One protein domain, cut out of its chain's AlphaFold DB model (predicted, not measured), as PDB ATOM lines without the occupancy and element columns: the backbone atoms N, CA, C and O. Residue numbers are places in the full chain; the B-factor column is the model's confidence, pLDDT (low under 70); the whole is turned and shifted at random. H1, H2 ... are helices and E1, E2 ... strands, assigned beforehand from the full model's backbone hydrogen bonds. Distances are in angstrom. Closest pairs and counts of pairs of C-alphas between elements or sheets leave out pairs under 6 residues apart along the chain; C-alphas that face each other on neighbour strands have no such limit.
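AT A GLANCE: This is residues 6 to 105 of the 105 residues of an uncharacterized protein of Pseudonocardiaceae bacterium YIM PH 21723 (UniProt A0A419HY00). A small sheet of three strands, E1 to E3, makes the core, with H2 and H3 packed on it; two further helices, H1 and H4, lie off the sheet toward one end of the longest axis. A long stretch with no named element, residues 32 to 55, loops round toward the other end, and its residues 40 to 41 pair with E1. The printed part has 100 residues with four named helices and three named strands, in the order H1, H2, E1, E2, H3, E3, H4; the sheet has the order E1, E2, E3 and is mixed. The class is mixed, helices and strands, with under half of the residues, 44 of the 100, in named elements. The whole is compact, with a radius of gyration of the C-alphas of 13.6 A, and the C-alphas span 41 by 27 by 24 A along their three main axes.

HOW THE PARTS SIT: H1, residues 6 to 13, is not on the sheet and is apart from H2, residues 24 to 31. H2 is on the sheet, at a height of 9.1 A over it. It lies over E2, residues 62 to 68, and only just over E3, residues 89 to 92, on which 3 of its C-alphas fall. On the local plane its line and that of E2 stand at 57 degrees, slantwise to the strands. The closest C-alphas of H2 and E2 are those of Val 27 and Val 66, 6.0 A apart; those of H2 and E3 are Thr 30 and Tyr 92, 7.2 A apart. E1, residues 56 to 58, is an edge strand and forms a hairpin with E2: the two are antiparallel, at 134 degrees between their directions, with N 58 and O 62 at 2.8 A and N 64 and O 56 at 2.9 A, both within hydrogen-bond range. E2 is the inner strand, and its pairing is staggered, with E1 over residues 62 to 64 and with E3 over residues 65 to 68. H3, residues 71 to 77, is on the sheet at a height of 8.6 A and lies over E2; on the local plane it runs along the strands, but only just, at 29.7 degrees to E2. The closest C-alphas of E2 and H3 are those of Val 67 and Ser 73, 6.6 A apart. E2, H3 and E3 form a strand-helix-strand unit, two parallel neighbour strands with a helix between them, and its crossover is right-handed. E2 and E3 stand at 26 degrees, with N 90 and O 65 at 2.9 A, within hydrogen-bond range. H4, residues 97 to 103, is not on the sheet and is apart from H1. In H1, H2, H3 and H4 every O i to N i+4 pair is within hydrogen-bond range.

IN THESE COORDINATES: H1 begins at C-alpha 6, at (-45.451, 19.521, 3.410), and measures 10.9 A from first to last C-alpha; H2 measures 10.5 A. E1 is short at 6.6 A, while E2 runs 19.5 A from C-alpha 62 at (-47.923, 8.284, -21.618) to C-alpha 68. H3 measures 10.0 A, E3 9.4 A and H4 9.9 A, ending at C-alpha 103, at (-50.806, 8.261, 10.641).

THE WHOLE: The two C-alphas farthest apart are those of Pro 38 and Ala 105, at 41.1 A. The printed part has no cut and ends at residue 105, the chain's last. The links H2 to E1 and H3 to E3 are long, with 24 and 11 residues. The mean pLDDT of the printed part is 71.7, and 37 residues are under 70: residues 6 to 26, residue 35, residues 44 to 52 and residues 100 to 105.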
ATOM      1  N   ARG A   6     -44.557  18.787   4.323       56.53
ATOM      2  CA  ARG A   6     -45.451  19.521   3.410       56.53
ATOM      3  C   ARG A   6     -46.612  18.683   2.858       56.53
ATOM      4  O   ARG A   6     -47.708  19.202   2.645       56.53
ATOM      5  N   GLN A   7     -46.380  17.397   2.598       58.06
ATOM      6  CA  GLN A   7     -47.428  16.456   2.186       58.06
ATOM      7  C   GLN A   7     -48.340  16.122   3.377       58.06
ATOM      8  O   GLN A   7     -49.552  16.002   3.206       58.06
ATOM      9  N   PHE A   8     -47.773  16.051   4.589       63.16
ATOM     10  CA  PHE A   8     -48.509  15.852   5.836       63.16
ATOM     11  C   PHE A   8     -49.473  17.011   6.121       63.16
ATOM     12  O   PHE A   8     -50.669  16.775   6.288       63.16
ATOM     13  N   GLU A   9     -48.997  18.261   6.080       62.53
ATOM     14  CA  GLU A   9     -49.836  19.462   6.231       62.53
ATOM     15  C   GLU A   9     -50.996  19.487   5.221       62.53
ATOM     16  O   GLU A   9     -52.148  19.746   5.583       62.53
ATOM     17  N   ALA A  10     -50.709  19.175   3.955       54.56
ATOM     18  CA  ALA A  10     -51.712  19.147   2.897       54.56
ATOM     19  C   ALA A  10     -52.749  18.021   3.100       54.56
ATOM     20  O   ALA A  10     -53.951  18.253   2.956       54.56
ATOM     21  N   ALA A  11     -52.320  16.822   3.496       62.41
ATOM     22  CA  ALA A  11     -53.213  15.708   3.817       62.41
ATOM     23  C   ALA A  11     -54.042  15.957   5.095       62.41
ATOM     24  O   ALA A  11     -55.211  15.566   5.162       62.41
ATOM     25  N   GLN A  12     -53.506  16.665   6.095       61.44
ATOM     26  CA  GLN A  12     -54.298  17.092   7.251       61.44
ATOM     27  C   GLN A  12     -55.435  18.034   6.834       61.44
ATOM     28  O   GLN A  12     -56.590  17.765   7.177       61.44
ATOM     29  N   GLN A  13     -55.120  19.093   6.075       57.09
ATOM     30  CA  GLN A  13     -56.073  20.135   5.667       57.09
ATOM     31  C   GLN A  13     -57.155  19.634   4.701       57.09
ATOM     32  O   GLN A  13     -58.296  20.094   4.764       57.09
ATOM     33  N   TYR A  14     -56.819  18.693   3.816       55.69
ATOM     34  CA  TYR A  14     -57.717  18.212   2.771       55.69
ATOM     35  C   TYR A  14     -57.921  16.699   2.887       55.69
ATOM     36  O   TYR A  14     -57.052  15.906   2.537       55.69
ATOM     37  N   SER A  15     -59.111  16.276   3.319       54.06
ATOM     38  CA  SER A  15     -59.450  14.854   3.496       54.06
ATOM     39  C   SER A  15     -59.311  14.018   2.216       54.06
ATOM     40  O   SER A  15     -58.955  12.846   2.296       54.06
ATOM     41  N   TRP A  16     -59.506  14.615   1.034       51.53
ATOM     42  CA  TRP A  16     -59.251  13.953  -0.250       51.53
ATOM     43  C   TRP A  16     -57.753  13.733  -0.529       51.53
ATOM     44  O   TRP A  16     -57.402  12.744  -1.167       51.53
ATOM     45  N   LEU A  17     -56.861  14.580   0.007       53.81
ATOM     46  CA  LEU A  17     -55.411  14.393  -0.109       53.81
ATOM     47  C   LEU A  17     -54.881  13.261   0.782       53.81
ATOM     48  O   LEU A  17     -53.846  12.696   0.447       53.81
ATOM     49  N   ARG A  18     -55.606  12.828   1.824       55.75
ATOM     50  CA  ARG A  18     -55.274  11.592   2.574       55.75
ATOM     51  C   ARG A  18     -55.423  10.325   1.729       55.75
ATOM     52  O   ARG A  18     -54.801   9.317   2.031       55.75
ATOM     53  N   ALA A  19     -56.233  10.387   0.672       50.25
ATOM     54  CA  ALA A  19     -56.357   9.332  -0.329       50.25
ATOM     55  C   ALA A  19     -55.462   9.570  -1.563       50.25
ATOM     56  O   ALA A  19     -55.409   8.710  -2.437       50.25
ATOM     57  N   ALA A  20     -54.775  10.712  -1.677       52.19
ATOM     58  CA  ALA A  20     -53.929  11.041  -2.830       52.19
ATOM     59  C   ALA A  20     -52.427  11.026  -2.508       52.19
ATOM     60  O   ALA A  20     -51.640  10.621  -3.356       52.19
ATOM     61  N   TYR A  21     -52.020  11.422  -1.298       58.25
ATOM     62  CA  TYR A  21     -50.638  11.268  -0.851       58.25
ATOM     63  C   TYR A  21     -50.392   9.844  -0.388       58.25
ATOM     64  O   TYR A  21     -50.870   9.418   0.662       58.25
ATOM     65  N   TYR A  22     -49.649   9.113  -1.211       60.19
ATOM     66  CA  TYR A  22     -49.345   7.722  -0.954       60.19
ATOM     67  C   TYR A  22     -48.158   7.531  -0.020       60.19
ATOM     68  O   TYR A  22     -47.301   8.397   0.163       60.19
ATOM     69  N   HIS A  23     -48.096   6.331   0.537       61.72
ATOM     70  CA  HIS A  23     -46.914   5.846   1.218       61.72
ATOM     71  C   HIS A  23     -45.857   5.571   0.152       61.72
ATOM     72  O   HIS A  23     -46.057   4.690  -0.681       61.72
ATOM     73  N   GLN A  24     -44.757   6.326   0.177       63.69
ATOM     74  CA  GLN A  24     -43.676   6.251  -0.812       63.69
ATOM     75  C   GLN A  24     -43.249   4.800  -1.094       63.69
ATOM     76  O   GLN A  24     -43.302   4.356  -2.233       63.69
ATOM     77  N   ASP A  25     -42.981   4.014  -0.051       65.25
ATOM     78  CA  ASP A  25     -42.586   2.603  -0.145       65.25
ATOM     79  C   ASP A  25     -43.640   1.718  -0.851       65.25
ATOM     80  O   ASP A  25     -43.315   0.678  -1.418       65.25
ATOM     81  N   MET A  26     -44.920   2.111  -0.835       69.44
ATOM     82  CA  MET A  26     -46.006   1.426  -1.550       69.44
ATOM     83  C   MET A  26     -46.142   1.900  -3.009       69.44
ATOM     84  O   MET A  26     -46.636   1.128  -3.837       69.44
ATOM     85  N   VAL A  27     -45.682   3.117  -3.336       72.50
ATOM     86  CA  VAL A  27     -45.435   3.547  -4.726       72.50
ATOM     87  C   VAL A  27     -44.283   2.722  -5.279       72.50
ATOM     88  O   VAL A  27     -44.477   2.006  -6.255       72.50
ATOM     89  N   GLU A  28     -43.142   2.712  -4.584       71.81
ATOM     90  CA  GLU A  28     -41.948   1.918  -4.903       71.81
ATOM     91  C   GLU A  28     -42.311   0.439  -5.124       71.81
ATOM     92  O   GLU A  28     -42.145  -0.069  -6.228       71.81
ATOM     93  N   THR A  29     -42.957  -0.219  -4.152       74.06
ATOM     94  CA  THR A  29     -43.411  -1.629  -4.251       74.06
ATOM     95  C   THR A  29     -44.411  -1.874  -5.398       74.06
ATOM     96  O   THR A  29     -44.678  -3.020  -5.779       74.06
ATOM     97  N   THR A  30     -45.055  -0.840  -5.941       75.62
ATOM     98  CA  THR A  30     -45.970  -0.957  -7.092       75.62
ATOM     99  C   THR A  30     -45.244  -0.703  -8.410       75.62
ATOM    100  O   THR A  30     -45.459  -1.457  -9.358       75.62
ATOM    101  N   LEU A  31     -44.323   0.261  -8.445       75.19
ATOM    102  CA  LEU A  31     -43.430   0.516  -9.570       75.19
ATOM    103  C   LEU A  31     -42.445  -0.639  -9.796       75.19
ATOM    104  O   LEU A  31     -42.254  -1.039 -10.936       75.19
ATOM    105  N   GLU A  32     -41.908  -1.275  -8.750       79.69
ATOM    106  CA  GLU A  32     -41.038  -2.465  -8.850       79.69
ATOM    107  C   GLU A  32     -41.660  -3.607  -9.675       79.69
ATOM    108  O   GLU A  32     -40.947  -4.365 -10.331       79.69
ATOM    109  N   LYS A  33     -42.995  -3.719  -9.685       75.81
ATOM    110  CA  LYS A  33     -43.732  -4.742 -10.448       75.81
ATOM    111  C   LYS A  33     -43.775  -4.456 -11.953       75.81
ATOM    112  O   LYS A  33     -44.061  -5.373 -12.720       75.81
ATOM    113  N   VAL A  34     -43.511  -3.213 -12.364       74.00
ATOM    114  CA  VAL A  34     -43.510  -2.750 -13.764       74.00
ATOM    115  C   VAL A  34     -42.146  -2.225 -14.231       74.00
ATOM    116  O   VAL A  34     -41.911  -2.160 -15.429       74.00
ATOM    117  N   ALA A  35     -41.202  -1.953 -13.326       68.81
ATOM    118  CA  ALA A  35     -39.848  -1.464 -13.619       68.81
ATOM    119  C   ALA A  35     -38.949  -2.470 -14.377       68.81
ATOM    120  O   ALA A  35     -37.822  -2.146 -14.749       68.81
ATOM    121  N   GLY A  36     -39.430  -3.698 -14.599       70.44
ATOM    122  CA  GLY A  36     -38.820  -4.663 -15.517       70.44
ATOM    123  C   GLY A  36     -39.258  -4.510 -16.982       70.44
ATOM    124  O   GLY A  36     -38.699  -5.188 -17.843       70.44
ATOM    125  N   ASP A  37     -40.249  -3.662 -17.272       78.62
ATOM    126  CA  ASP A  37     -40.710  -3.373 -18.630       78.62
ATOM    127  C   ASP A  37     -39.848  -2.255 -19.254       78.62
ATOM    128  O   ASP A  37     -39.779  -1.156 -18.700       78.62
ATOM    129  N   PRO A  38     -39.185  -2.484 -20.405       79.12
ATOM    130  CA  PRO A  38     -38.292  -1.499 -21.019       79.12
ATOM    131  C   PRO A  38     -39.010  -0.255 -21.566       79.12
ATOM    132  O   PRO A  38     -38.336   0.699 -21.957       79.12
ATOM    133  N   ASN A  39     -40.346  -0.257 -21.621       80.75
ATOM    134  CA  ASN A  39     -41.153   0.888 -22.038       80.75
ATOM    135  C   ASN A  39     -41.567   1.771 -20.845       80.75
ATOM    136  O   ASN A  39     -42.115   2.848 -21.067       80.75
ATOM    137  N   VAL A  40     -41.322   1.338 -19.599       79.62
ATOM    138  CA  VAL A  40     -41.674   2.062 -18.367       79.62
ATOM    139  C   VAL A  40     -40.446   2.781 -17.807       79.62
ATOM    140  O   VAL A  40     -39.457   2.160 -17.427       79.62
ATOM    141  N   VAL A  41     -40.526   4.109 -17.710       83.00
ATOM    142  CA  VAL A  41     -39.485   4.968 -17.131       83.00
ATOM    143  C   VAL A  41     -40.009   5.609 -15.850       83.00
ATOM    144  O   VAL A  41     -40.903   6.449 -15.893       83.00
ATOM    145  N   THR A  42     -39.441   5.231 -14.708       78.19
ATOM    146  CA  THR A  42     -39.702   5.856 -13.402       78.19
ATOM    147  C   THR A  42     -38.667   6.954 -13.122       78.19
ATOM    148  O   THR A  42     -37.488   6.723 -13.411       78.19
ATOM    149  N   PRO A  43     -39.033   8.100 -12.516       71.25
ATOM    150  CA  PRO A  43     -38.042   9.017 -11.959       71.25
ATOM    151  C   PRO A  43     -37.242   8.320 -10.846       71.25
ATOM    152  O   PRO A  43     -37.765   7.468 -10.121       71.25
ATOM    153  N   GLY A  44     -35.959   8.652 -10.713       64.31
ATOM    154  CA  GLY A  44     -35.106   8.107  -9.662       64.31
ATOM    155  C   GLY A  44     -35.416   8.718  -8.294       64.31
ATOM    156  O   GLY A  44     -35.772   9.887  -8.187       64.31
ATOM    157  N   LEU A  45     -35.176   7.958  -7.218       56.69
ATOM    158  CA  LEU A  45     -35.344   8.416  -5.823       56.69
ATOM    159  C   LEU A  45     -34.465   9.627  -5.434       56.69
ATOM    160  O   LEU A  45     -34.602  10.169  -4.340       56.69
ATOM    161  N   THR A  46     -33.536  10.022  -6.304       59.84
ATOM    162  CA  THR A  46     -32.630  11.168  -6.149       59.84
ATOM    163  C   THR A  46     -32.959  12.340  -7.075       59.84
ATOM    164  O   THR A  46     -32.248  13.344  -7.037       59.84
ATOM    165  N   ASP A  47     -33.981  12.222  -7.922       68.12
ATOM    166  CA  ASP A  47     -34.293  13.223  -8.940       68.12
ATOM    167  C   ASP A  47     -35.219  14.302  -8.353       68.12
ATOM    168  O   ASP A  47     -36.299  14.004  -7.845       68.12
ATOM    169  N   GLU A  48     -34.820  15.576  -8.439       64.88
ATOM    170  CA  GLU A  48     -35.663  16.712  -8.032       64.88
ATOM    171  C   GLU A  48     -36.795  16.947  -9.051       64.88
ATOM    172  O   GLU A  48     -36.745  17.859  -9.881       64.88
ATOM    173  N   VAL A  49     -37.827  16.104  -8.997       67.25
ATOM    174  CA  VAL A  49     -39.039  16.231  -9.817       67.25
ATOM    175  C   VAL A  49     -40.103  17.129  -9.157       67.25
ATOM    176  O   VAL A  49     -40.190  17.203  -7.928       67.25
ATOM    177  N   PRO A  50     -40.945  17.826  -9.948       63.94
ATOM    178  CA  PRO A  50     -42.112  18.546  -9.436       63.94
ATOM    179  C   PRO A  50     -43.095  17.660  -8.651       63.94
ATOM    180  O   PRO A  50     -43.252  16.479  -8.938       63.94
ATOM    181  N   LEU A  51     -43.825  18.257  -7.701       60.03
ATOM    182  CA  LEU A  51     -44.838  17.577  -6.864       60.03
ATOM    183  C   LEU A  51     -46.022  16.983  -7.655       60.03
ATOM    184  O   LEU A  51     -46.778  16.170  -7.125       60.03
ATOM    185  N   ASP A  52     -46.207  17.425  -8.895       64.56
ATOM    186  CA  ASP A  52     -47.229  16.991  -9.840       64.56
ATOM    187  C   ASP A  52     -46.699  16.052 -10.942       64.56
ATOM    188  O   ASP A  52     -47.503  15.570 -11.740       64.56
ATOM    189  N   TYR A  53     -45.393  15.752 -10.958       72.31
ATOM    190  CA  TYR A  53     -44.751  14.832 -11.907       72.31
ATOM    191  C   TYR A  53     -45.312  13.395 -11.782       72.31
ATOM    192  O   TYR A  53     -45.691  12.990 -10.680       72.31
ATOM    193  N   PRO A  54     -45.400  12.617 -12.881       78.12
ATOM    194  CA  PRO A  54     -45.939  11.258 -12.847       78.12
ATOM    195  C   PRO A  54     -44.998  10.230 -12.212       78.12
ATOM    196  O   PRO A  54     -43.778  10.306 -12.354       78.12
ATOM    197  N   ASP A  55     -45.588   9.219 -11.570       79.94
ATOM    198  CA  ASP A  55     -44.860   8.113 -10.936       79.94
ATOM    199  C   ASP A  55     -44.126   7.233 -11.967       79.94
ATOM    200  O   ASP A  55     -43.101   6.627 -11.653       79.94
ATOM    201  N   ALA A  56     -44.616   7.182 -13.212       80.56
ATOM    202  CA  ALA A  56     -43.873   6.664 -14.359       80.56
ATOM    203  C   ALA A  56     -44.337   7.265 -15.701       80.56
ATOM    204  O   ALA A  56     -45.425   7.832 -15.823       80.56
ATOM    205  N   LEU A  57     -43.518   7.083 -16.737       84.75
ATOM    206  CA  LEU A  57     -43.846   7.324 -18.141       84.75
ATOM    207  C   LEU A  57     -43.801   5.999 -18.910       84.75
ATOM    208  O   LEU A  57     -42.750   5.362 -18.972       84.75
ATOM    209  N   LEU A  58     -44.914   5.611 -19.529       79.69
ATOM    210  CA  LEU A  58     -44.979   4.524 -20.505       79.69
ATOM    211  C   LEU A  58     -44.691   5.084 -21.913       79.69
ATOM    212  O   LEU A  58     -45.153   6.170 -22.269       79.69
ATOM    213  N   ASP A  59     -43.880   4.379 -22.702       81.25
ATOM    214  CA  ASP A  59     -43.396   4.800 -24.033       81.25
ATOM    215  C   ASP A  59     -42.719   6.193 -24.041       81.25
ATOM    216  O   ASP A  59     -42.641   6.870 -25.067       81.25
ATOM    217  N   GLY A  60     -42.253   6.654 -22.874       76.75
ATOM    218  CA  GLY A  60     -41.646   7.972 -22.662       76.75
ATOM    219  C   GLY A  60     -42.599   9.178 -22.710       76.75
ATOM    220  O   GLY A  60     -42.136  10.291 -22.475       76.75
ATOM    221  N   ASN A  61     -43.896   8.985 -22.984       80.06
ATOM    222  CA  ASN A  61     -44.873  10.075 -23.168       80.06
ATOM    223  C   ASN A  61     -46.215   9.853 -22.444       80.06
ATOM    224  O   ASN A  61     -46.874  10.827 -22.084       80.06
ATOM    225  N   ASN A  62     -46.644   8.605 -22.247       82.56
ATOM    226  CA  ASN A  62     -47.923   8.284 -21.618       82.56
ATOM    227  C   ASN A  62     -47.740   8.316 -20.093       82.56
ATOM    228  O   ASN A  62     -47.036   7.473 -19.537       82.56
ATOM    229  N   VAL A  63     -48.334   9.294 -19.407       83.81
ATOM    230  CA  VAL A  63     -48.185   9.418 -17.946       83.81
ATOM    231  C   VAL A  63     -48.890   8.276 -17.215       83.81
ATOM    232  O   VAL A  63     -49.990   7.876 -17.595       83.81
ATOM    233  N   VAL A  64     -48.265   7.786 -16.147       81.25
ATOM    234  CA  VAL A  64     -48.794   6.751 -15.255       81.25
ATOM    235  C   VAL A  64     -48.693   7.247 -13.815       81.25
ATOM    236  O   VAL A  64     -47.661   7.788 -13.414       81.25
ATOM    237  N   TYR A  65     -49.757   7.046 -13.034       82.31
ATOM    238  CA  TYR A  65     -49.794   7.388 -11.607       82.31
ATOM    239  C   TYR A  65     -50.125   6.167 -10.746       82.31
ATOM    240  O   TYR A  65     -50.941   5.328 -11.141       82.31
ATOM    241  N   VAL A  66     -49.532   6.082  -9.553       79.56
ATOM    242  CA  VAL A  66     -49.806   5.028  -8.564       79.56
ATOM    243  C   VAL A  66     -50.777   5.549  -7.506       79.56
ATOM    244  O   VAL A  66     -50.471   6.461  -6.742       79.56
ATOM    245  N   VAL A  67     -51.974   4.962  -7.452       79.69
ATOM    246  CA  VAL A  67     -53.120   5.510  -6.700       79.69
ATOM    247  C   VAL A  67     -53.855   4.417  -5.918       79.69
ATOM    248  O   VAL A  67     -53.844   3.259  -6.340       79.69
ATOM    249  N   PRO A  68     -54.554   4.713  -4.809       77.06
ATOM    250  CA  PRO A  68     -55.445   3.723  -4.220       77.06
ATOM    251  C   PRO A  68     -56.605   3.406  -5.151       77.06
ATOM    252  O   PRO A  68     -57.170   4.302  -5.781       77.06
ATOM    253  N   GLY A  69     -57.073   2.160  -5.098       80.56
ATOM    254  CA  GLY A  69     -58.417   1.782  -5.536       80.56
ATOM    255  C   GLY A  69     -59.512   2.411  -4.661       80.56
ATOM    256  O   GLY A  69     -60.193   1.708  -3.919       80.56
ATOM    257  N   THR A  70     -59.665   3.736  -4.726       79.19
ATOM    258  CA  THR A  70     -60.767   4.507  -4.130       79.19
ATOM    259  C   THR A  70     -61.271   5.546  -5.127       79.19
ATOM    260  O   THR A  70     -60.476   6.265  -5.732       79.19
ATOM    261  N   GLU A  71     -62.596   5.674  -5.249       80.62
ATOM    262  CA  GLU A  71     -63.248   6.586  -6.204       80.62
ATOM    263  C   GLU A  71     -62.735   8.033  -6.076       80.62
ATOM    264  O   GLU A  71     -62.494   8.703  -7.077       80.62
ATOM    265  N   THR A  72     -62.511   8.506  -4.845       73.12
ATOM    266  CA  THR A  72     -62.009   9.859  -4.559       73.12
ATOM    267  C   THR A  72     -60.638  10.123  -5.180       73.12
ATOM    268  O   THR A  72     -60.428  11.196  -5.742       73.12
ATOM    269  N   SER A  73     -59.704   9.170  -5.087       74.56
ATOM    270  CA  SER A  73     -58.341   9.360  -5.596       74.56
ATOM    271  C   SER A  73     -58.235   9.088  -7.090       74.56
ATOM    272  O   SER A  73     -57.532   9.807  -7.796       74.56
ATOM    273  N   GLU A  74     -59.006   8.122  -7.590       80.88
ATOM    274  CA  GLU A  74     -59.181   7.881  -9.020       80.88
ATOM    275  C   GLU A  74     -59.721   9.144  -9.713       80.88
ATOM    276  O   GLU A  74     -59.088   9.663 -10.630       80.88
ATOM    277  N   ARG A  75     -60.791   9.752  -9.182       79.75
ATOM    278  CA  ARG A  75     -61.310  11.048  -9.656       79.75
ATOM    279  C   ARG A  75     -60.321  12.206  -9.514       79.75
ATOM    280  O   ARG A  75     -60.348  13.109 -10.345       79.75
ATOM    281  N   ALA A  76     -59.485  12.216  -8.476       74.50
ATOM    282  CA  ALA A  76     -58.466  13.251  -8.310       74.50
ATOM    283  C   ALA A  76     -57.384  13.143  -9.398       74.50
ATOM    284  O   ALA A  76     -57.018  14.151 -10.001       74.50
ATOM    285  N   HIS A  77     -56.919  11.932  -9.709       77.88
ATOM    286  CA  HIS A  77     -55.873  11.715 -10.709       77.88
ATOM    287  C   HIS A  77     -56.391  11.829 -12.150       77.88
ATOM    288  O   HIS A  77     -55.715  12.451 -12.963       77.88
ATOM    289  N   LEU A  78     -57.631  11.409 -12.428       81.94
ATOM    290  CA  LEU A  78     -58.348  11.693 -13.686       81.94
ATOM    291  C   LEU A  78     -58.599  13.194 -13.944       81.94
ATOM    292  O   LEU A  78     -59.084  13.561 -15.009       81.94
ATOM    293  N   SER A  79     -58.304  14.077 -12.979       78.44
ATOM    294  CA  SER A  79     -58.355  15.533 -13.173       78.44
ATOM    295  C   SER A  79     -56.993  16.173 -13.488       78.44
ATOM    296  O   SER A  79     -56.933  17.378 -13.738       78.44
ATOM    297  N   ARG A  80     -55.898  15.393 -13.493       75.38
ATOM    298  CA  ARG A  80     -54.557  15.877 -13.854       75.38
ATOM    299  C   ARG A  80     -54.383  15.936 -15.382       75.38
ATOM    300  O   ARG A  80     -54.802  15.007 -16.071       75.38
ATOM    301  N   PRO A  81     -53.701  16.961 -15.931       73.50
ATOM    302  CA  PRO A  81     -53.315  16.976 -17.341       73.50
ATOM    303  C   PRO A  81     -52.523  15.721 -17.742       73.50
ATOM    304  O   PRO A  81     -51.623  15.295 -17.020       73.50
ATOM    305  N   GLY A  82     -52.851  15.148 -18.904       75.44
ATOM    306  CA  GLY A  82     -52.214  13.943 -19.449       75.44
ATOM    307  C   GLY A  82     -52.823  12.612 -18.991       75.44
ATOM    308  O   GLY A  82     -52.546  11.591 -19.616       75.44
ATOM    309  N   VAL A  83     -53.667  12.598 -17.952       80.44
ATOM    310  CA  VAL A  83     -54.470  11.415 -17.602       80.44
ATOM    311  C   VAL A  83     -55.775  11.481 -18.392       80.44
ATOM    312  O   VAL A  83     -56.683  12.231 -18.041       80.44
ATOM    313  N   GLU A  84     -55.846  10.729 -19.486       82.19
ATOM    314  CA  GLU A  84     -57.009  10.670 -20.377       82.19
ATOM    315  C   GLU A  84     -57.903   9.454 -20.080       82.19
ATOM    316  O   GLU A  84     -59.119   9.548 -20.250       82.19
ATOM    317  N   ASP A  85     -57.330   8.349 -19.582       82.19
ATOM    318  CA  ASP A  85     -58.054   7.098 -19.313       82.19
ATOM    319  C   ASP A  85     -57.729   6.482 -17.924       82.19
ATOM    320  O   ASP A  85     -56.572   6.511 -17.488       82.19
ATOM    321  N   PRO A  86     -58.714   5.888 -17.211       80.94
ATOM    322  CA  PRO A  86     -58.490   5.145 -15.967       80.94
ATOM    323  C   PRO A  86     -57.493   3.971 -16.041       80.94
ATOM    324  O   PRO A  86     -57.029   3.531 -14.984       80.94
ATOM    325  N   ASP A  87     -57.144   3.453 -17.219       81.81
ATOM    326  CA  ASP A  87     -56.102   2.426 -17.384       81.81
ATOM    327  C   ASP A  87     -54.675   2.981 -17.174       81.81
ATOM    328  O   ASP A  87     -53.758   2.219 -16.868       81.81
ATOM    329  N   GLN A  88     -54.480   4.308 -17.201       79.81
ATOM    330  CA  GLN A  88     -53.215   4.969 -16.821       79.81
ATOM    331  C   GLN A  88     -52.947   4.970 -15.298       79.81
ATOM    332  O   GLN A  88     -51.934   5.505 -14.838       79.81
ATOM    333  N   LEU A  89     -53.855   4.409 -14.493       85.00
ATOM    334  CA  LEU A  89     -53.786   4.429 -13.032       85.00
ATOM    335  C   LEU A  89     -53.422   3.047 -12.471       85.00
ATOM    336  O   LEU A  89     -54.265   2.147 -12.374       85.00
ATOM    337  N   LEU A  90     -52.174   2.892 -12.026       83.81
ATOM    338  CA  LEU A  90     -51.716   1.699 -11.316       83.81
ATOM    339  C   LEU A  90     -52.313   1.686  -9.906       83.81
ATOM    340  O   LEU A  90     -51.862   2.385  -8.998       83.81
ATOM    341  N   ARG A  91     -53.368   0.888  -9.727       83.88
ATOM    342  CA  ARG A  91     -54.128   0.832  -8.476       83.88
ATOM    343  C   ARG A  91     -53.463  -0.092  -7.458       83.88
ATOM    344  O   ARG A  91     -53.239  -1.268  -7.742       83.88
ATOM    345  N   TYR A  92     -53.234   0.406  -6.244       78.44
ATOM    346  CA  TYR A  92     -52.909  -0.422  -5.079       78.44
ATOM    347  C   TYR A  92     -54.079  -0.493  -4.088       78.44
ATOM    348  O   TYR A  92     -55.035   0.283  -4.162       78.44
ATOM    349  N   GLN A  93     -54.044  -1.463  -3.169       79.12
ATOM    350  CA  GLN A  93     -55.086  -1.594  -2.147       79.12
ATOM    351  C   GLN A  93     -54.970  -0.433  -1.143       79.12
ATOM    352  O   GLN A  93     -53.867  -0.232  -0.625       79.12
ATOM    353  N   PRO A  94     -56.049   0.333  -0.879       75.06
ATOM    354  CA  PRO A  94     -56.006   1.460   0.046       75.06
ATOM    355  C   PRO A  94     -55.655   1.036   1.474       75.06
ATOM    356  O   PRO A  94     -55.951  -0.079   1.907       75.06
ATOM    357  N   ALA A  95     -55.066   1.978   2.210       70.69
ATOM    358  CA  ALA A  95     -54.889   1.886   3.651       70.69
ATOM    359  C   ALA A  95     -56.233   1.723   4.389       70.69
ATOM    360  O   ALA A  95     -57.269   2.207   3.929       70.69
ATOM    361  N   THR A  96     -56.210   1.063   5.549       74.00
ATOM    362  CA  THR A  96     -57.383   0.957   6.430       74.00
ATOM    363  C   THR A  96     -57.648   2.272   7.161       74.00
ATOM    364  O   THR A  96     -56.732   3.063   7.391       74.00
ATOM    365  N   GLU A  97     -58.901   2.496   7.568       72.12
ATOM    366  CA  GLU A  97     -59.286   3.690   8.333       72.12
ATOM    367  C   GLU A  97     -58.509   3.798   9.656       72.12
ATOM    368  O   GLU A  97     -58.042   4.884   9.989       72.12
ATOM    369  N   ASP A  98     -58.274   2.676  10.349       70.69
ATOM    370  CA  ASP A  98     -57.480   2.624  11.587       70.69
ATOM    371  C   ASP A  98     -56.030   3.098  11.380       70.69
ATOM    372  O   ASP A  98     -55.504   3.877  12.171       70.69
ATOM    373  N   PHE A  99     -55.383   2.667  10.291       71.12
ATOM    374  CA  PHE A  99     -54.002   3.043   9.976       71.12
ATOM    375  C   PHE A  99     -53.905   4.496   9.491       71.12
ATOM    376  O   PHE A  99     -52.972   5.212   9.848       71.12
ATOM    377  N   LEU A 100     -54.898   4.978   8.734       68.50
ATOM    378  CA  LEU A 100     -55.006   6.401   8.398       68.50
ATOM    379  C   LEU A 100     -55.247   7.260   9.652       68.50
ATOM    380  O   LEU A 100     -54.745   8.379   9.723       68.50
ATOM    381  N   ALA A 101     -55.975   6.750  10.648       67.69
ATOM    382  CA  ALA A 101     -56.140   7.421  11.932       67.69
ATOM    383  C   ALA A 101     -54.835   7.442  12.747       67.69
ATOM    384  O   ALA A 101     -54.528   8.474  13.329       67.69
ATOM    385  N   GLU A 102     -54.043   6.363  12.746       65.88
ATOM    386  CA  GLU A 102     -52.718   6.322  13.390       65.88
ATOM    387  C   GLU A 102     -51.719   7.293  12.732       65.88
ATOM    388  O   GLU A 102     -50.989   7.994  13.429       65.88
ATOM    389  N   VAL A 103     -51.711   7.376  11.396       60.00
ATOM    390  CA  VAL A 103     -50.806   8.261  10.641       60.00
ATOM    391  C   VAL A 103     -51.163   9.745  10.800       60.00
ATOM    392  O   VAL A 103     -50.257  10.572  10.804       60.00
ATOM    393  N   PHE A 104     -52.448  10.102  10.922       61.06
ATOM    394  CA  PHE A 104     -52.930  11.496  10.933       61.06
ATOM    395  C   PHE A 104     -53.508  11.967  12.290       61.06
ATOM    396  O   PHE A 104     -54.392  12.833  12.298       61.06
ATOM    397  N   ALA A 105     -53.035  11.399  13.407       62.25
ATOM    398  CA  ALA A 105     -53.371  11.800  14.785       62.25
ATOM    399  C   ALA A 105     -52.511  12.961  15.327       62.25
ATOM    400  O   ALA A 105     -53.050  13.705  16.178       62.25
TER     401      ALA A 105